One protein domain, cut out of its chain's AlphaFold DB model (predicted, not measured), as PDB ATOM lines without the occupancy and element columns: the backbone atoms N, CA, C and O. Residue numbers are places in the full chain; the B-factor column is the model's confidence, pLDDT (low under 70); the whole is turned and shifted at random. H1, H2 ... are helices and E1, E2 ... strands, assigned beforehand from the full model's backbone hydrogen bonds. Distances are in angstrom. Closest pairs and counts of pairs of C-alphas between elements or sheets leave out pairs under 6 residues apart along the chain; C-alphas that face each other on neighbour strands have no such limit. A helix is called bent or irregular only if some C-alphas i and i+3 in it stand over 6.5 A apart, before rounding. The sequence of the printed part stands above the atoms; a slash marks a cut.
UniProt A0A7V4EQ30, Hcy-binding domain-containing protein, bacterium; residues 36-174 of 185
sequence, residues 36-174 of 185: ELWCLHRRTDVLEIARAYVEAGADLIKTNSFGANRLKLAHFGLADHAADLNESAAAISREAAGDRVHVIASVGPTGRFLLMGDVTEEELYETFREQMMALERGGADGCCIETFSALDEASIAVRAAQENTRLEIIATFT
ATOM      1  N   GLU A  36      41.127 -22.047  -6.933       98.12
ATOM      2  CA  GLU A  36      41.499 -20.724  -6.427       98.12
ATOM      3  C   GLU A  36      42.397 -19.970  -7.416       98.12
ATOM      4  O   GLU A  36      42.287 -18.753  -7.555       98.12
ATOM      5  N   LEU A  37      43.230 -20.690  -8.180       97.69
ATOM      6  CA  LEU A  37      44.115 -20.113  -9.197       97.69
ATOM      7  C   LEU A  37      43.343 -19.347 -10.291       97.69
ATOM      8  O   LEU A  37      43.873 -18.426 -10.925       97.69
ATOM      9  N   TRP A  38      42.061 -19.667 -10.487       98.19
ATOM     10  CA  TRP A  38      41.199 -18.944 -11.420       98.19
ATOM     11  C   TRP A  38      40.986 -17.487 -11.016       98.19
ATOM     12  O   TRP A  38      40.762 -16.656 -11.893       98.19
ATOM     13  N   CYS A  39      41.144 -17.135  -9.738       98.19
ATOM     14  CA  CYS A  39      41.086 -15.745  -9.285       98.19
ATOM     15  C   CYS A  39      42.191 -14.872  -9.907       98.19
ATOM     16  O   CYS A  39      42.039 -13.654  -9.961       98.19
ATOM     17  N   LEU A  40      43.279 -15.467 -10.413       96.50
ATOM     18  CA  LEU A  40      44.348 -14.747 -11.114       96.50
ATOM     19  C   LEU A  40      44.272 -14.931 -12.632       96.50
ATOM     20  O   LEU A  40      44.362 -13.957 -13.377       96.50
ATOM     21  N   HIS A  41      44.085 -16.163 -13.115       96.00
ATOM     22  CA  HIS A  41      44.201 -16.460 -14.552       96.00
ATOM     23  C   HIS A  41      42.871 -16.501 -15.307       96.00
ATOM     24  O   HIS A  41      42.858 -16.379 -16.532       96.00
ATOM     25  N   ARG A  42      41.751 -16.659 -14.598       97.81
ATOM     26  CA  ARG A  42      40.397 -16.753 -15.165       97.81
ATOM     27  C   ARG A  42      39.417 -15.856 -14.409       97.81
ATOM     28  O   ARG A  42      38.263 -16.205 -14.180       97.81
ATOM     29  N   ARG A  43      39.891 -14.664 -14.030       97.81
ATOM     30  CA  ARG A  43      39.163 -13.699 -13.195       97.81
ATOM     31  C   ARG A  43      37.742 -13.426 -13.696       97.81
ATOM     32  O   ARG A  43      36.819 -13.347 -12.892       97.81
ATOM     33  N   THR A  44      37.572 -13.279 -15.010       98.31
ATOM     34  CA  THR A  44      36.267 -13.018 -15.631       98.31
ATOM     35  C   THR A  44      35.267 -14.139 -15.351       98.31
ATOM     36  O   THR A  44      34.140 -13.842 -14.972       98.31
ATOM     37  N   ASP A  45      35.681 -15.409 -15.437       98.56
ATOM     38  CA  ASP A  45      34.807 -16.549 -15.136       98.56
ATOM     39  C   ASP A  45      34.344 -16.527 -13.669       98.56
ATOM     40  O   ASP A  45      33.165 -16.720 -13.378       98.56
ATOM     41  N   VAL A  46      35.265 -16.252 -12.737       98.69
ATOM     42  CA  VAL A  46      34.974 -16.163 -11.292       98.69
ATOM     43  C   VAL A  46      34.000 -15.013 -11.004       98.69
ATOM     44  O   VAL A  46      33.039 -15.177 -10.252       98.69
ATOM     45  N   LEU A  47      34.210 -13.861 -11.645       98.75
ATOM     46  CA  LEU A  47      33.340 -12.694 -11.526       98.75
ATOM     47  C   LEU A  47      31.929 -12.967 -12.056       98.75
ATOM     48  O   LEU A  47      30.951 -12.550 -11.441       98.75
ATOM     49  N   GLU A  48      31.807 -13.662 -13.187       98.62
ATOM     50  CA  GLU A  48      30.511 -14.027 -13.762       98.62
ATOM     51  C   GLU A  48      29.728 -14.987 -12.862       98.62
ATOM     52  O   GLU A  48      28.514 -14.837 -12.735       98.62
ATOM     53  N   ILE A  49      30.400 -15.930 -12.191       98.62
ATOM     54  CA  ILE A  49      29.765 -16.795 -11.183       98.62
ATOM     55  C   ILE A  49      29.221 -15.949 -10.027       98.62
ATOM     56  O   ILE A  49      28.048 -16.072  -9.672       98.62
ATOM     57  N   ALA A  50      30.048 -15.060  -9.472       98.62
ATOM     58  CA  ALA A  50      29.645 -14.179  -8.380       98.62
ATOM     59  C   ALA A  50      28.444 -13.300  -8.772       98.62
ATOM     60  O   ALA A  50      27.462 -13.217  -8.032       98.62
ATOM     61  N   ARG A  51      28.483 -12.689  -9.966       98.56
ATOM     62  CA  ARG A  51      27.387 -11.869 -10.504       98.56
ATOM     63  C   ARG A  51      26.106 -12.669 -10.681       98.56
ATOM     64  O   ARG A  51      25.054 -12.176 -10.292       98.56
ATOM     65  N   ALA A  52      26.190 -13.900 -11.182       98.50
ATOM     66  CA  ALA A  52      25.017 -14.750 -11.349       98.50
ATOM     67  C   ALA A  52      24.297 -15.011 -10.014       98.50
ATOM     68  O   ALA A  52      23.067 -14.994  -9.972       98.50
ATOM     69  N   TYR A  53      25.029 -15.191  -8.907       98.50
ATOM     70  CA  TYR A  53      24.411 -15.335  -7.583       98.50
ATOM     71  C   TYR A  53      23.800 -14.031  -7.058       98.50
ATOM     72  O   TYR A  53      22.708 -14.056  -6.488       98.50
ATOM     73  N   VAL A  54      24.452 -12.888  -7.295       98.31
ATOM     74  CA  VAL A  54      23.882 -11.568  -6.969       98.31
ATOM     75  C   VAL A  54      22.587 -11.327  -7.752       98.31
ATOM     76  O   VAL A  54      21.583 -10.913  -7.177       98.31
ATOM     77  N   GLU A  55      22.578 -11.622  -9.052       98.06
ATOM     78  CA  GLU A  55      21.411 -11.481  -9.932       98.06
ATOM     79  C   GLU A  55      20.275 -12.444  -9.563       98.06
ATOM     80  O   GLU A  55      19.103 -12.091  -9.694       98.06
ATOM     81  N   ALA A  56      20.608 -13.627  -9.039       98.12
ATOM     82  CA  ALA A  56      19.640 -14.582  -8.505       98.12
ATOM     83  C   ALA A  56      19.012 -14.145  -7.166       98.12
ATOM     84  O   ALA A  56      18.063 -14.782  -6.706       98.12
ATOM     85  N   GLY A  57      19.501 -13.059  -6.552       97.25
ATOM     86  CA  GLY A  57      18.931 -12.471  -5.339       97.25
ATOM     87  C   GLY A  57      19.586 -12.920  -4.032       97.25
ATOM     88  O   GLY A  57      18.931 -12.862  -2.994       97.25
ATOM     89  N   ALA A  58      20.843 -13.372  -4.062       98.06
ATOM     90  CA  ALA A  58      21.585 -13.681  -2.842       98.06
ATOM     91  C   ALA A  58      21.817 -12.419  -1.984       98.06
ATOM     92  O   ALA A  58      22.241 -11.381  -2.493       98.06
ATOM     93  N   ASP A  59      21.582 -12.519  -0.672       97.69
ATOM     94  CA  ASP A  59      21.931 -11.478   0.307       97.69
ATOM     95  C   ASP A  59      23.416 -11.565   0.718       97.69
ATOM     96  O   ASP A  59      24.012 -10.577   1.163       97.69
ATOM     97  N   LEU A  60      23.998 -12.760   0.583       97.81
ATOM     98  CA  LEU A  60      25.379 -13.114   0.908       97.81
ATOM     99  C   LEU A  60      25.967 -13.917  -0.263       97.81
ATOM    100  O   LEU A  60      25.354 -14.889  -0.706       97.81
ATOM    101  N   ILE A  61      27.162 -13.567  -0.733       98.56
ATOM    102  CA  ILE A  61      27.918 -14.388  -1.689       98.56
ATOM    103  C   ILE A  61      29.283 -14.737  -1.121       98.56
ATOM    104  O   ILE A  61      29.892 -13.947  -0.397       98.56
ATOM    105  N   LYS A  62      29.778 -15.915  -1.469       98.50
ATOM    106  CA  LYS A  62      31.079 -16.399  -1.053       98.50
ATOM    107  C   LYS A  62      32.200 -15.908  -1.961       98.50
ATOM    108  O   LYS A  62      31.985 -15.307  -3.015       98.50
ATOM    109  N   THR A  63      33.428 -16.156  -1.536       98.75
ATOM    110  CA  THR A  63      34.643 -16.021  -2.344       98.75
ATOM    111  C   THR A  63      35.083 -17.384  -2.874       98.75
ATOM    112  O   THR A  63      34.870 -18.415  -2.236       98.75
ATOM    113  N   ASN A  64      35.773 -17.407  -4.014       98.62
ATOM    114  CA  ASN A  64      36.451 -18.608  -4.511       98.62
ATOM    115  C   ASN A  64      37.792 -18.822  -3.780       98.62
ATOM    116  O   ASN A  64      38.862 -18.659  -4.365       98.62
ATOM    117  N   SER A  65      37.729 -19.096  -2.473       98.69
ATOM    118  CA  SER A  65      38.908 -19.200  -1.596       98.69
ATOM    119  C   SER A  65      38.904 -20.413  -0.663       98.69
ATOM    120  O   SER A  65      39.748 -20.491   0.229       98.69
ATOM    121  N   PHE A  66      37.986 -21.365  -0.856       98.25
ATOM    122  CA  PHE A  66      37.801 -22.517   0.033       98.25
ATOM    123  C   PHE A  66      39.121 -23.235   0.356       98.25
ATOM    124  O   PHE A  66      39.412 -23.533   1.513       98.25
ATOM    125  N   GLY A  67      39.944 -23.509  -0.657       97.19
ATOM    126  CA  GLY A  67      41.246 -24.148  -0.508       97.19
ATOM    127  C   GLY A  67      42.443 -23.198  -0.485       97.19
ATOM    128  O   GLY A  67      43.567 -23.690  -0.512       97.19
ATOM    129  N   ALA A  68      42.241 -21.877  -0.433       97.94
ATOM    130  CA  ALA A  68      43.290 -20.868  -0.625       97.94
ATOM    131  C   ALA A  68      44.229 -20.692   0.585       97.94
ATOM    132  O   ALA A  68      44.757 -19.609   0.807       97.94
ATOM    133  N   ASN A  69      44.450 -21.722   1.396       97.81
ATOM    134  CA  ASN A  69      45.402 -21.653   2.498       97.81
ATOM    135  C   ASN A  69      46.761 -22.229   2.086       97.81
ATOM    136  O   ASN A  69      46.836 -23.148   1.269       97.81
ATOM    137  N   ARG A  70      47.840 -21.708   2.676       97.44
ATOM    138  CA  ARG A  70      49.224 -22.060   2.329       97.44
ATOM    139  C   ARG A  70      49.489 -23.570   2.325       97.44
ATOM    140  O   ARG A  70      50.121 -24.079   1.401       97.44
ATOM    141  N   LEU A  71      48.979 -24.298   3.321       96.62
ATOM    142  CA  LEU A  71      49.192 -25.746   3.461       96.62
ATOM    143  C   LEU A  71      48.514 -26.553   2.349       96.62
ATOM    144  O   LEU A  71      49.095 -27.511   1.833       96.62
ATOM    145  N   LYS A  72      47.307 -26.156   1.946       95.94
ATOM    146  CA  LYS A  72      46.564 -26.806   0.865       95.94
ATOM    147  C   LYS A  72      47.101 -26.414  -0.510       95.94
ATOM    148  O   LYS A  72      47.306 -27.283  -1.357       95.94
ATOM    149  N   LEU A  73      47.430 -25.137  -0.701       97.62
ATOM    150  CA  LEU A  73      48.054 -24.619  -1.921       97.62
ATOM    151  C   LEU A  73      49.450 -25.203  -2.175       97.62
ATOM    152  O   LEU A  73      49.858 -25.322  -3.331       97.62
ATOM    153  N   ALA A  74      50.161 -25.646  -1.134       96.12
ATOM    154  CA  ALA A  74      51.435 -26.347  -1.286       96.12
ATOM    155  C   ALA A  74      51.323 -27.607  -2.165       96.12
ATOM    156  O   ALA A  74      52.261 -27.915  -2.896       96.12
ATOM    157  N   HIS A  75      50.171 -28.295  -2.177       93.38
ATOM    158  CA  HIS A  75      49.951 -29.455  -3.053       93.38
ATOM    159  C   HIS A  75      49.953 -29.089  -4.549       93.38
ATOM    160  O   HIS A  75      50.216 -29.937  -5.397       93.38
ATOM    161  N   PHE A  76      49.705 -27.817  -4.864       94.62
ATOM    162  CA  PHE A  76      49.729 -27.265  -6.216       94.62
ATOM    163  C   PHE A  76      51.009 -26.470  -6.517       94.62
ATOM    164  O   PHE A  76      51.126 -25.904  -7.600       94.62
ATOM    165  N   GLY A  77      51.963 -26.396  -5.577       96.81
ATOM    166  CA  GLY A  77      53.143 -25.533  -5.702       96.81
ATOM    167  C   GLY A  77      52.825 -24.036  -5.604       96.81
ATOM    168  O   GLY A  77      53.576 -23.222  -6.129       96.81
ATOM    169  N   LEU A  78      51.713 -23.671  -4.954       97.25
ATOM    170  CA  LEU A  78      51.182 -22.301  -4.885       97.25
ATOM    171  C   LEU A  78      51.183 -21.719  -3.463       97.25
ATOM    172  O   LEU A  78      50.463 -20.761  -3.194       97.25
ATOM    173  N   ALA A  79      51.950 -22.300  -2.536       97.31
ATOM    174  CA  ALA A  79      51.973 -21.877  -1.133       97.31
ATOM    175  C   ALA A  79      52.248 -20.369  -0.981       97.31
ATOM    176  O   ALA A  79      51.521 -19.688  -0.264       97.31
ATOM    177  N   ASP A  80      53.222 -19.844  -1.730       97.25
ATOM    178  CA  ASP A  80      53.635 -18.435  -1.676       97.25
ATOM    179  C   ASP A  80      52.619 -17.468  -2.313       97.25
ATOM    180  O   ASP A  80      52.748 -16.255  -2.186       97.25
ATOM    181  N   HIS A  81      51.584 -17.992  -2.981       97.69
ATOM    182  CA  HIS A  81      50.510 -17.204  -3.589       97.69
ATOM    183  C   HIS A  81      49.250 -17.129  -2.718       97.69
ATOM    184  O   HIS A  81      48.241 -16.582  -3.163       97.69
ATOM    185  N   ALA A  82      49.272 -17.668  -1.493       98.19
ATOM    186  CA  ALA A  82      48.100 -17.702  -0.621       98.19
ATOM    187  C   ALA A  82      47.495 -16.307  -0.405       98.19
ATOM    188  O   ALA A  82      46.294 -16.121  -0.608       98.19
ATOM    189  N   ALA A  83      48.313 -15.309  -0.061       98.25
ATOM    190  CA  ALA A  83      47.838 -13.943   0.138       98.25
ATOM    191  C   ALA A  83      47.212 -13.347  -1.140       98.25
ATOM    192  O   ALA A  83      46.077 -12.872  -1.095       98.25
ATOM    193  N   ASP A  84      47.906 -13.435  -2.278       98.19
ATOM    194  CA  ASP A  84      47.445 -12.870  -3.556       98.19
ATOM    195  C   ASP A  84      46.131 -13.505  -4.032       98.19
ATOM    196  O   ASP A  84      45.220 -12.818  -4.502       98.19
ATOM    197  N   LEU A  85      46.009 -14.829  -3.890       98.69
ATOM    198  CA  LEU A  85      44.818 -15.578  -4.286       98.69
ATOM    199  C   LEU A  85      43.604 -15.189  -3.442       98.69
ATOM    200  O   LEU A  85      42.526 -14.966  -3.993       98.69
ATOM    201  N   ASN A  86      43.775 -15.082  -2.124       98.88
ATOM    202  CA  ASN A  86      42.703 -14.698  -1.207       98.88
ATOM    203  C   ASN A  86      42.255 -13.249  -1.407       98.88
ATOM    204  O   ASN A  86      41.054 -12.981  -1.458       98.88
ATOM    205  N   GLU A  87      43.208 -12.326  -1.548       98.88
ATOM    206  CA  GLU A  87      42.904 -10.914  -1.776       98.88
ATOM    207  C   GLU A  87      42.163 -10.731  -3.108       98.88
ATOM    208  O   GLU A  87      41.128 -10.062  -3.154       98.88
ATOM    209  N   SER A  88      42.603 -11.420  -4.171       98.81
ATOM    210  CA  SER A  88      41.900 -11.421  -5.458       98.81
ATOM    211  C   SER A  88      40.511 -12.059  -5.363       98.81
ATOM    212  O   SER A  88      39.540 -11.498  -5.873       98.81
ATOM    213  N   ALA A  89      40.374 -13.202  -4.681       98.88
ATOM    214  CA  ALA A  89      39.090 -13.884  -4.518       98.88
ATOM    215  C   ALA A  89      38.046 -12.986  -3.836       98.88
ATOM    216  O   ALA A  89      36.912 -12.887  -4.311       98.88
ATOM    217  N   ALA A  90      38.434 -12.294  -2.761       98.88
ATOM    218  CA  ALA A  90      37.571 -11.334  -2.079       98.88
ATOM    219  C   ALA A  90      37.271 -10.102  -2.943       98.88
ATOM    220  O   ALA A  90      36.107  -9.711  -3.045       98.88
ATOM    221  N   ALA A  91      38.267  -9.557  -3.647       98.88
ATOM    222  CA  ALA A  91      38.075  -8.400  -4.517       98.88
ATOM    223  C   ALA A  91      37.110  -8.685  -5.681       98.88
ATOM    224  O   ALA A  91      36.310  -7.825  -6.051       98.88
ATOM    225  N   ILE A  92      37.147  -9.895  -6.252       98.88
ATOM    226  CA  ILE A  92      36.224 -10.321  -7.315       98.88
ATOM    227  C   ILE A  92      34.786 -10.384  -6.794       98.88
ATOM    228  O   ILE A  92      33.886  -9.809  -7.410       98.88
ATOM    229  N   SER A  93      34.559 -11.043  -5.654       98.75
ATOM    230  CA  SER A  93      33.222 -11.108  -5.059       98.75
ATOM    231  C   SER A  93      32.738  -9.724  -4.620       98.75
ATOM    232  O   SER A  93      31.580  -9.387  -4.854       98.75
ATOM    233  N   ARG A  94      33.617  -8.865  -4.087       98.62
ATOM    234  CA  ARG A  94      33.288  -7.464  -3.782       98.62
ATOM    235  C   ARG A  94      32.871  -6.685  -5.025       98.62
ATOM    236  O   ARG A  94      31.885  -5.953  -4.966       98.62
ATOM    237  N   GLU A  95      33.564  -6.855  -6.149       98.62
ATOM    238  CA  GLU A  95      33.171  -6.217  -7.410       98.62
ATOM    239  C   GLU A  95      31.765  -6.653  -7.848       98.62
ATOM    240  O   GLU A  95      30.954  -5.813  -8.238       98.62
ATOM    241  N   ALA A  96      31.449  -7.949  -7.767       98.56
ATOM    242  CA  ALA A  96      30.117  -8.451  -8.103       98.56
ATOM    243  C   ALA A  96      29.032  -7.935  -7.142       98.56
ATOM    244  O   ALA A  96      27.949  -7.539  -7.578       98.56
ATOM    245  N   ALA A  97      29.327  -7.932  -5.844       98.25
ATOM    246  CA  ALA A  97      28.399  -7.552  -4.788       98.25
ATOM    247  C   ALA A  97      28.085  -6.045  -4.766       98.25
ATOM    248  O   ALA A  97      26.953  -5.635  -4.470       98.25
ATOM    249  N   GLY A  98      29.084  -5.208  -5.068       96.50
ATOM    250  CA  GLY A  98      29.037  -3.776  -4.789       96.50
ATOM    251  C   GLY A  98      28.746  -3.513  -3.307       96.50
ATOM    252  O   GLY A  98      29.247  -4.220  -2.433       96.50
ATOM    253  N   ASP A  99      27.886  -2.531  -3.032       92.69
ATOM    254  CA  ASP A  99      27.456  -2.160  -1.672       92.69
ATOM    255  C   ASP A  99      26.119  -2.798  -1.248       92.69
ATOM    256  O   ASP A  99      25.496  -2.362  -0.277       92.69
ATOM    257  N   ARG A 100      25.623  -3.781  -2.012       91.44
ATOM    258  CA  ARG A 100      24.264  -4.336  -1.850       91.44
ATOM    259  C   ARG A 100      24.233  -5.717  -1.207       91.44
ATOM    260  O   ARG A 100      23.225  -6.073  -0.606       91.44
ATOM    261  N   VAL A 101      25.302  -6.484  -1.382       97.50
ATOM    262  CA  VAL A 101      25.402  -7.894  -0.996       97.50
ATOM    263  C   VAL A 101      26.640  -8.069  -0.129       97.50
ATOM    264  O   VAL A 101      27.678  -7.457  -0.385       97.50
ATOM    265  N   HIS A 102      26.528  -8.887   0.908       98.31
ATOM    266  CA  HIS A 102      27.643  -9.191   1.800       98.31
ATOM    267  C   HIS A 102      28.595 -10.198   1.157       98.31
ATOM    268  O   HIS A 102      28.154 -11.190   0.578       98.31
ATOM    269  N   VAL A 103      29.898  -9.967   1.293       98.69
ATOM    270  CA  VAL A 103      30.945 -10.877   0.820       98.69
ATOM    271  C   VAL A 103      31.434 -11.724   1.986       98.69
ATOM    272  O   VAL A 103      31.968 -11.203   2.964       98.69
ATOM    273  N   ILE A 104      31.275 -13.037   1.867       98.56
ATOM    274  CA  ILE A 104      31.660 -14.013   2.882       98.56
ATOM    275  C   ILE A 104      32.870 -14.795   2.394       98.56
ATOM    276  O   ILE A 104      32.803 -15.535   1.419       98.56
ATOM    277  N   ALA A 105      33.990 -14.668   3.087       98.62
ATOM    278  CA  ALA A 105      35.153 -15.467   2.778       98.62
ATOM    279  C   ALA A 105      34.864 -16.964   2.973       98.62
ATOM    280  O   ALA A 105      34.516 -17.383   4.075       98.62
ATOM    281  N   SER A 106      35.020 -17.769   1.923       98.56
ATOM    282  CA  SER A 106      34.951 -19.231   2.012       98.56
ATOM    283  C   SER A 106      36.284 -19.768   2.520       98.56
ATOM    284  O   SER A 106      37.312 -19.577   1.866       98.56
ATOM    285  N   VAL A 107      36.286 -20.418   3.682       98.62
ATOM    286  CA  VAL A 107      37.503 -20.949   4.307       98.62
ATOM    287  C   VAL A 107      37.284 -22.410   4.659       98.62
ATOM    288  O   VAL A 107      36.540 -22.718   5.582       98.62
ATOM    289  N   GLY A 108      37.930 -23.305   3.917       97.62
ATOM    290  CA  GLY A 108      37.895 -24.743   4.151       97.62
ATOM    291  C   GLY A 108      39.082 -25.256   4.974       97.62
ATOM    292  O   GLY A 108      40.047 -24.521   5.211       97.62
ATOM    293  N   PRO A 109      39.056 -26.543   5.362       96.25
ATOM    294  CA  PRO A 109      40.146 -27.167   6.103       96.25
ATOM    295  C   PRO A 109      41.425 -27.272   5.262       96.25
ATOM    296  O   PRO A 109      41.404 -27.335   4.021       96.25
ATOM    297  N   THR A 110      42.558 -27.352   5.955       93.81
ATOM    298  CA  THR A 110      43.899 -27.486   5.362       93.81
ATOM    299  C   THR A 110      44.140 -28.871   4.763       93.81
ATOM    300  O   THR A 110      44.956 -29.022   3.854       93.81
ATOM    301  N   GLY A 111      43.412 -29.887   5.242       89.56
ATOM    302  CA  GLY A 111      43.667 -31.290   4.913       89.56
ATOM    303  C   GLY A 111      44.910 -31.849   5.616       89.56
ATOM    304  O   GLY A 111      45.529 -32.789   5.112       89.56
ATOM    305  N   ARG A 112      45.312 -31.243   6.739       85.75
ATOM    306  CA  ARG A 112      46.348 -31.727   7.657       85.75
ATOM    307  C   ARG A 112      45.712 -31.984   9.018       85.75
ATOM    308  O   ARG A 112      44.828 -31.241   9.427       85.75
ATOM    309  N   PHE A 113      46.165 -33.022   9.714       81.00
ATOM    310  CA  PHE A 113      45.585 -33.418  10.997       81.00
ATOM    311  C   PHE A 113      46.611 -33.281  12.123       81.00
ATOM    312  O   PHE A 113      47.661 -33.924  12.086       81.00
ATOM    313  N   LEU A 114      46.272 -32.511  13.166       75.94
ATOM    314  CA  LEU A 114      47.096 -32.370  14.378       75.94
ATOM    315  C   LEU A 114      47.385 -33.726  15.028       75.94
ATOM    316  O   LEU A 114      48.522 -34.020  15.389       75.94
ATOM    317  N   LEU A 115      46.364 -34.584  15.112       71.31
ATOM    318  CA  LEU A 115      46.467 -35.927  15.693       71.31
ATOM    319  C   LEU A 115      47.486 -36.827  14.978       71.31
ATOM    320  O   LEU A 115      48.022 -37.739  15.603       71.31
ATOM    321  N   MET A 116      47.750 -36.579  13.694       76.81
ATOM    322  CA  MET A 116      48.716 -37.352  12.907       76.81
ATOM    323  C   MET A 116      50.144 -36.795  13.014       76.81
ATOM    324  O   MET A 116      51.084 -37.450  12.573       76.81
ATOM    325  N   GLY A 117      50.324 -35.615  13.621       79.31
ATOM    326  CA  GLY A 117      51.617 -34.932  13.706       79.31
ATOM    327  C   GLY A 117      52.074 -34.299  12.389       79.31
ATOM    328  O   GLY A 117      53.240 -33.934  12.270       79.31
ATOM    329  N   ASP A 118      51.174 -34.160  11.409       80.19
ATOM    330  CA  ASP A 118      51.485 -33.597  10.087       80.19
ATOM    331  C   ASP A 118      51.752 -32.083  10.124       80.19
ATOM    332  O   ASP A 118      52.284 -31.515   9.169       80.19
ATOM    333  N   VAL A 119      51.293 -31.420  11.186       90.62
ATOM    334  CA  VAL A 119      51.309 -29.968  11.364       90.62
ATOM    335  C   VAL A 119      51.234 -29.639  12.853       90.62
ATOM    336  O   VAL A 119      50.676 -30.407  13.641       90.62
ATOM    337  N   THR A 120      51.783 -28.498  13.247       94.31
ATOM    338  CA  THR A 120      51.640 -27.931  14.592       94.31
ATOM    339  C   THR A 120      50.441 -26.980  14.688       94.31
ATOM    340  O   THR A 120      49.954 -26.449  13.689       94.31
ATOM    341  N   GLU A 121      49.958 -26.719  15.906       95.19
ATOM    342  CA  GLU A 121      48.901 -25.718  16.131       95.19
ATOM    343  C   GLU A 121      49.326 -24.319  15.659       95.19
ATOM    344  O   GLU A 121      48.522 -23.596  15.071       95.19
ATOM    345  N   GLU A 122      50.593 -23.952  15.877       96.50
ATOM    346  CA  GLU A 122      51.158 -22.670  15.442       96.50
ATOM    347  C   GLU A 122      51.142 -22.544  13.914       96.50
ATOM    348  O   GLU A 122      50.697 -21.531  13.380       96.50
ATOM    349  N   GLU A 123      51.529 -23.595  13.190       96.38
ATOM    350  CA  GLU A 123      51.485 -23.594  11.726       96.38
ATOM    351  C   GLU A 123      50.061 -23.489  11.174       96.38
ATOM    352  O   GLU A 123      49.853 -22.799  10.172       96.38
ATOM    353  N   LEU A 124      49.079 -24.145  11.804       97.00
ATOM    354  CA  LEU A 124      47.668 -23.989  11.436       97.00
ATOM    355  C   LEU A 124      47.189 -22.561  11.695       97.00
ATOM    356  O   LEU A 124      46.568 -21.954  10.822       97.00
ATOM    357  N   TYR A 125      47.502 -22.015  12.872       98.56
ATOM    358  CA  TYR A 125      47.121 -20.659  13.244       98.56
ATOM    359  C   TYR A 125      47.681 -19.634  12.258       98.56
ATOM    360  O   TYR A 125      46.914 -18.844  11.714       98.56
ATOM    361  N   GLU A 126      48.982 -19.687  11.961       98.44
ATOM    362  CA  GLU A 126      49.616 -18.765  11.014       98.44
ATOM    363  C   GLU A 126      49.061 -18.927   9.593       98.44
ATOM    364  O   GLU A 126      48.835 -17.937   8.896       98.44
ATOM    365  N   THR A 127      48.749 -20.162   9.186       98.31
ATOM    366  CA  THR A 127      48.128 -20.450   7.885       98.31
ATOM    367  C   THR A 127      46.750 -19.798   7.751       98.31
ATOM    368  O   THR A 127      46.464 -19.160   6.736       98.31
ATOM    369  N   PHE A 128      45.888 -19.922   8.764       98.62
ATOM    370  CA  PHE A 128      44.576 -19.273   8.740       98.62
ATOM    371  C   PHE A 128      44.677 -17.762   8.946       98.62
ATOM    372  O   PHE A 128      43.941 -17.016   8.307       98.62
ATOM    373  N   ARG A 129      45.602 -17.286   9.783       98.75
ATOM    374  CA  ARG A 129      45.848 -15.857  10.005       98.75
ATOM    375  C   ARG A 129      46.196 -15.147   8.699       98.75
ATOM    376  O   ARG A 129      45.554 -14.153   8.366       98.75
ATOM    377  N   GLU A 130      47.158 -15.677   7.945       98.69
ATOM    378  CA  GLU A 130      47.544 -15.149   6.632       98.69
ATOM    379  C   GLU A 130      46.340 -15.070   5.684       98.69
ATOM    380  O   GLU A 130      46.063 -14.012   5.106       98.69
ATOM    381  N   GLN A 131      45.596 -16.174   5.570       98.75
ATOM    382  CA  GLN A 131      44.422 -16.274   4.712       98.75
ATOM    383  C   GLN A 131      43.352 -15.232   5.084       98.75
ATOM    384  O   GLN A 131      42.904 -14.474   4.222       98.75
ATOM    385  N   MET A 132      42.962 -15.151   6.360       98.62
ATOM    386  CA  MET A 132      41.901 -14.252   6.833       98.62
ATOM    387  C   MET A 132      42.265 -12.779   6.626       98.62
ATOM    388  O   MET A 132      41.437 -11.998   6.156       98.62
ATOM    389  N   MET A 133      43.512 -12.399   6.918       98.81
ATOM    390  CA  MET A 133      43.978 -11.026   6.712       98.81
ATOM    391  C   MET A 133      43.955 -10.633   5.229       98.81
ATOM    392  O   MET A 133      43.620  -9.496   4.903       98.81
ATOM    393  N   ALA A 134      44.303 -11.549   4.322       98.81
ATOM    394  CA  ALA A 134      44.235 -11.298   2.884       98.81
ATOM    395  C   ALA A 134      42.790 -11.159   2.377       98.81
ATOM    396  O   ALA A 134      42.493 -10.258   1.593       98.81
ATOM    397  N   LEU A 135      41.876 -11.995   2.872       98.81
ATOM    398  CA  LEU A 135      40.447 -11.912   2.556       98.81
ATOM    399  C   LEU A 135      39.824 -10.590   3.031       98.81
ATOM    400  O   LEU A 135      39.060  -9.970   2.291       98.81
ATOM    401  N   GLU A 136      40.171 -10.132   4.238       98.75
ATOM    402  CA  GLU A 136      39.719  -8.832   4.746       98.75
ATOM    403  C   GLU A 136      40.260  -7.679   3.890       98.75
ATOM    404  O   GLU A 136      39.490  -6.800   3.501       98.75
ATOM    405  N   ARG A 137      41.552  -7.700   3.522       98.69
ATOM    406  CA  ARG A 137      42.130  -6.689   2.616       98.69
ATOM    407  C   ARG A 137      41.423  -6.644   1.263       98.69
ATOM    408  O   ARG A 137      41.194  -5.555   0.743       98.69
ATOM    409  N   GLY A 138      41.033  -7.801   0.729       98.50
ATOM    410  CA  GLY A 138      40.264  -7.899  -0.514       98.50
ATOM    411  C   GLY A 138      38.794  -7.473  -0.382       98.50
ATOM    412  O   GLY A 138      38.086  -7.397  -1.384       98.50
ATOM    413  N   GLY A 139      38.328  -7.154   0.828       98.19
ATOM    414  CA  GLY A 139      37.020  -6.549   1.067       98.19
ATOM    415  C   GLY A 139      35.912  -7.524   1.462       98.19
ATOM    416  O   GLY A 139      34.744  -7.218   1.206       98.19
ATOM    417  N   ALA A 140      36.241  -8.672   2.062       98.62
ATOM    418  CA  ALA A 140      35.248  -9.525   2.718       98.62
ATOM    419  C   ALA A 140      34.609  -8.817   3.935       98.62
ATOM    420  O   ALA A 140      35.283  -8.079   4.650       98.62
ATOM    421  N   ASP A 141      33.314  -9.045   4.178       98.50
ATOM    422  CA  ASP A 141      32.589  -8.544   5.364       98.50
ATOM    423  C   ASP A 141      32.597  -9.561   6.516       98.50
ATOM    424  O   ASP A 141      32.503  -9.213   7.695       98.50
ATOM    425  N   GLY A 142      32.692 -10.844   6.170       98.38
ATOM    426  CA  GLY A 142      32.724 -11.953   7.110       98.38
ATOM    427  C   GLY A 142      33.482 -13.144   6.550       98.38
ATOM    428  O   GLY A 142      33.917 -13.129   5.400       98.38
ATOM    429  N   CYS A 143      33.623 -14.193   7.351       98.50
ATOM    430  CA  CYS A 143      34.165 -15.475   6.924       98.50
ATOM    431  C   CYS A 143      33.249 -16.625   7.340       98.50
ATOM    432  O   CYS A 143      32.591 -16.589   8.380       98.50
ATOM    433  N   CYS A 144      33.211 -17.654   6.502       98.38
ATOM    434  CA  CYS A 144      32.574 -18.925   6.775       98.38
ATOM    435  C   CYS A 144      33.662 -19.993   6.834       98.38
ATOM    436  O   CYS A 144      34.202 -20.405   5.808       98.38
ATOM    437  N   ILE A 145      33.986 -20.405   8.054       98.06
ATOM    438  CA  ILE A 145      34.847 -21.546   8.355       98.06
ATOM    439  C   ILE A 145      33.990 -22.779   8.095       98.06
ATOM    440  O   ILE A 145      33.080 -23.087   8.868       98.06
ATOM    441  N   GLU A 146      34.191 -23.410   6.944       94.00
ATOM    442  CA  GLU A 146      33.252 -24.370   6.381       94.00
ATOM    443  C   GLU A 146      33.842 -25.733   6.056       94.00
ATOM    444  O   GLU A 146      35.019 -25.882   5.741       94.00
ATOM    445  N   THR A 147      32.986 -26.753   6.144       91.31
ATOM    446  CA  THR A 147      33.347 -28.146   5.844       91.31
ATOM    447  C   THR A 147      34.469 -28.685   6.741       91.31
ATOM    448  O   THR A 147      35.256 -29.535   6.332       91.31
ATOM    449  N   PHE A 148      34.544 -28.215   7.989       92.56
ATOM    450  CA  PHE A 148      35.445 -28.789   8.985       92.56
ATOM    451  C   PHE A 148      34.818 -30.038   9.610       92.56
ATOM    452  O   PHE A 148      33.635 -30.050   9.959       92.56
ATOM    453  N   SER A 149      35.637 -31.074   9.778       88.00
ATOM    454  CA  SER A 149      35.283 -32.284  10.536       88.00
ATOM    455  C   SER A 149      35.986 -32.340  11.891       88.00
ATOM    456  O   SER A 149      35.499 -32.993  12.806       88.00
ATOM    457  N   ALA A 150      37.112 -31.636  12.039       88.50
ATOM    458  CA  ALA A 150      37.916 -31.618  13.251       88.50
ATOM    459  C   ALA A 150      37.669 -30.315  14.033       88.50
ATOM    460  O   ALA A 150      37.865 -29.211  13.515       88.50
ATOM    461  N   LEU A 151      37.177 -30.439  15.272       91.50
ATOM    462  CA  LEU A 151      36.817 -29.291  16.115       91.50
ATOM    463  C   LEU A 151      38.033 -28.444  16.506       91.50
ATOM    464  O   LEU A 151      37.921 -27.225  16.612       91.50
ATOM    465  N   ASP A 152      39.177 -29.080  16.725       92.69
ATOM    466  CA  ASP A 152      40.454 -28.436  17.026       92.69
ATOM    467  C   ASP A 152      40.918 -27.528  15.878       92.69
ATOM    468  O   ASP A 152      41.147 -26.339  16.100       92.69
ATOM    469  N   GLU A 153      40.956 -28.037  14.643       94.88
ATOM    470  CA  GLU A 153      41.326 -27.255  13.455       94.88
ATOM    471  C   GLU A 153      40.361 -26.075  13.240       94.88
ATOM    472  O   GLU A 153      40.795 -24.938  13.039       94.88
ATOM    473  N   ALA A 154      39.049 -26.314  13.366       96.50
ATOM    474  CA  ALA A 154      38.036 -25.265  13.239       96.50
ATOM    475  C   ALA A 154      38.195 -24.179  14.316       96.50
ATOM    476  O   ALA A 154      38.068 -22.988  14.028       96.50
ATOM    477  N   SER A 155      38.504 -24.572  15.555       97.12
ATOM    478  CA  SER A 155      38.702 -23.640  16.672       97.12
ATOM    479  C   SER A 155      39.928 -22.752  16.452       97.12
ATOM    480  O   SER A 155      39.888 -21.560  16.758       97.12
ATOM    481  N   ILE A 156      40.997 -23.305  15.870       98.12
ATOM    482  CA  ILE A 156      42.196 -22.545  15.494       98.12
ATOM    483  C   ILE A 156      41.873 -21.543  14.380       98.12
ATOM    484  O   ILE A 156      42.266 -20.381  14.487       98.12
ATOM    485  N   ALA A 157      41.109 -21.945  13.357       98.25
ATOM    486  CA  ALA A 157      40.668 -21.042  12.293       98.25
ATOM    487  C   ALA A 157      39.794 -19.890  12.827       98.25
ATOM    488  O   ALA A 157      39.994 -18.734  12.446       98.25
ATOM    489  N   VAL A 158      38.867 -20.183  13.754       98.56
ATOM    490  CA  VAL A 158      38.035 -19.166  14.429       98.56
ATOM    491  C   VAL A 158      38.916 -18.192  15.203       98.56
ATOM    492  O   VAL A 158      38.766 -16.980  15.047       98.56
ATOM    493  N   ARG A 159      39.858 -18.707  16.004       98.62
ATOM    494  CA  ARG A 159      40.782 -17.883  16.794       98.62
ATOM    495  C   ARG A 159      41.615 -16.970  15.896       98.62
ATOM    496  O   ARG A 159      41.695 -15.772  16.154       98.62
ATOM    497  N   ALA A 160      42.166 -17.508  14.808       98.69
ATOM    498  CA  ALA A 160      42.948 -16.741  13.845       98.69
ATOM    499  C   ALA A 160      42.139 -15.591  13.223       98.69
ATOM    500  O   ALA A 160      42.629 -14.462  13.177       98.69
ATOM    501  N   ALA A 161      40.890 -15.840  12.811       98.62
ATOM    502  CA  ALA A 161      40.008 -14.797  12.286       98.62
ATOM    503  C   ALA A 161      39.670 -13.733  13.341       98.62
ATOM    504  O   ALA A 161      39.780 -12.536  13.065       98.62
ATOM    505  N   GLN A 162      39.298 -14.163  14.550       98.44
ATOM    506  CA  GLN A 162      38.852 -13.284  15.634       98.44
ATOM    507  C   GLN A 162      39.954 -12.344  16.132       98.44
ATOM    508  O   GLN A 162      39.675 -11.200  16.483       98.44
ATOM    509  N   GLU A 163      41.196 -12.822  16.192       98.69
ATOM    510  CA  GLU A 163      42.319 -12.053  16.734       98.69
ATOM    511  C   GLU A 163      42.962 -11.110  15.708       98.69
ATOM    512  O   GLU A 163      43.602 -10.136  16.101       98.69
ATOM    513  N   ASN A 164      42.794 -11.372  14.405       98.75
ATOM    514  CA  ASN A 164      43.551 -10.678  13.355       98.75
ATOM    515  C   ASN A 164      42.696  -9.879  12.368       98.75
ATOM    516  O   ASN A 164      43.260  -9.172  11.535       98.75
ATOM    517  N   THR A 165      41.365  -9.974  12.438       98.69
ATOM    518  CA  THR A 165      40.460  -9.301  11.493       98.69
ATOM    519  C   THR A 165      39.225  -8.728  12.187       98.69
ATOM    520  O   THR A 165      38.970  -8.979  13.365       98.69
ATOM    521  N   ARG A 166      38.429  -7.951  11.449       97.81
ATOM    522  CA  ARG A 166      37.098  -7.474  11.856       97.81
ATOM    523  C   ARG A 166      35.960  -8.267  11.216       97.81
ATOM    524  O   ARG A 166      34.803  -7.860  11.348       97.81
ATOM    525  N   LEU A 167      36.283  -9.361  10.531       98.31
ATOM    526  CA  LEU A 167      35.314 -10.200   9.841       98.31
ATOM    527  C   LEU A 167      34.307 -10.782  10.836       98.31
ATOM    528  O   LEU A 167      34.659 -11.237  11.925       98.31
ATOM    529  N   GLU A 168      33.036 -10.798  10.451       98.00
ATOM    530  CA  GLU A 168      32.029 -11.567  11.175       98.00
ATOM    531  C   GLU A 168      32.179 -13.058  10.877       98.00
ATOM    532  O   GLU A 168      32.278 -13.464   9.723       98.00
ATOM    533  N   ILE A 169      32.206 -13.874  11.930       98.25
ATOM    534  CA  ILE A 169      32.619 -15.274  11.837       98.25
ATOM    535  C   ILE A 169      31.394 -16.185  11.861       98.25
ATOM    536  O   ILE A 169      30.586 -16.145  12.790       98.25
ATOM    537  N   ILE A 170      31.300 -17.049  10.856       97.69
ATOM    538  CA  ILE A 170      30.379 -18.180  10.780       97.69
ATOM    539  C   ILE A 170      31.234 -19.448  10.810       97.69
ATOM    540  O   ILE A 170      32.195 -19.563  10.054       97.69
ATOM    541  N   ALA A 171      30.887 -20.408  11.663       96.88
ATOM    542  CA  ALA A 171      31.531 -21.717  11.698       96.88
ATOM    543  C   ALA A 171      30.504 -22.806  11.378       96.88
ATOM    544  O   ALA A 171      29.428 -22.854  11.978       96.88
ATOM    545  N   THR A 172      30.832 -23.674  10.425       94.94
ATOM    546  CA  THR A 172      29.993 -24.796   9.999       94.94
ATOM    547  C   THR A 172      30.801 -26.088  10.006       94.94
ATOM    548  O   THR A 172      32.006 -26.097   9.762       94.94
ATOM    549  N   PHE A 173      30.112 -27.190  10.284       93.25
ATOM    550  CA  PHE A 173      30.710 -28.513  10.403       93.25
ATOM    551  C   PHE A 173      30.038 -29.480   9.436       93.25
ATOM    552  O   PHE A 173      28.841 -29.364   9.155       93.25
ATOM    553  N   THR A 174      30.807 -30.446   8.947       88.19
ATOM    554  CA  THR A 174      30.292 -31.561   8.148       88.19
ATOM    555  C   THR A 174      30.349 -32.836   8.972       88.19
ATOM    556  O   THR A 174      31.356 -33.125   9.611       88.19
TER     557      THR A 174
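This is residues 36 to 174 of the 185 residues of the protein "Hcy-binding domain-containing protein" of bacterium (UniProt A0A7V4EQ30). Four parallel strands make a curved, strongly twisted wall, E1 to E4, with helices H2, H4, H5 and H6 covering one face in turn and no named helix on the other. The short H1 packs on H4, H3 packs on H4 at one end, and the loop of residues 108 to 120 reaches out to one end of the long axis. The printed part has 139 residues with six named helices and four strands, in the order H1 H2 E1 H3 H4 E2 H5 E3 H6 E4; the sheet's order is E1 E2 E3 E4, and the class is mixed. It is compact, with a radius of gyration of the C-alphas of 14.2 A, yet elongated, spanning 44 by 29 by 25 A.

Begin at H1, residues 38 to 41, and H2, residues 43 to 55, which touch only at the corner, and only just, with 3 pairs of C-alphas within 8 A; the closest C-alphas are those of Cys 39 and Val 46, 6.4 A. Next come E1, residues 60 to 62, H3, residues 70 to 76, and H4, residues 79 to 97, the hub, which touches H1, H2, H3 and, further on, H5, residues 121 to 137. H2 and H4 run the same way at a steep tilt of 39 degrees, closest at the C-alphas of Arg 51 and Ala 96, 5.0 A. H3 is about perpendicular to H4, at 81 degrees, closest at C-alphas 70 and 79, 4.4 A. H4 is over E2, residues 102 to 107, at a height over the sheet of 9.8 A. Look for N 104 and O 61, 2.8 A, between E1 and E2. E3, residues 142 to 148, pairs with E2 through N 105 and O 142, 2.8 A. H6, residues 151 to 164, touches H5, closest at C-alphas 129 and 160, 4.9 A; both are on the same face as H4. E4, residues 168 to 173, is an edge strand and the parallel neighbour of E3, with N 143 of E3 and O 168 of E4 within hydrogen-bond range at 2.8 A. Every O i to N i+4 pair is within hydrogen-bond range in H2, H5 and H6, against 13 of 15 in H4 and 1 of 3 in H3, where 2 of 4 O i to N i+3 pairs are; H1 is too short for an i+4 pair.

Find C-alpha 38 at (41.199, -18.944, -11.420), where H1 begins. H2 is 18.2 A long, H5 24.3 A and H6 20.0 A. H4, 27.8 A, starts at (51.973, -21.877, -1.133) and is irregular: C-alphas 80 and 83 are 7.6 A apart. E2 is 15.5 A, E3 17.2 A and E4 17.0 A, ending at (30.710, -28.513, 10.403).

The C-alphas farthest apart are those of Glu 55 and Gly 117, 45.0 A. The printed part has no cut; the E2 to H5 link is long, with 13 residues. Mean pLDDT of the printed part is 96.3, and no printed residue is under 70.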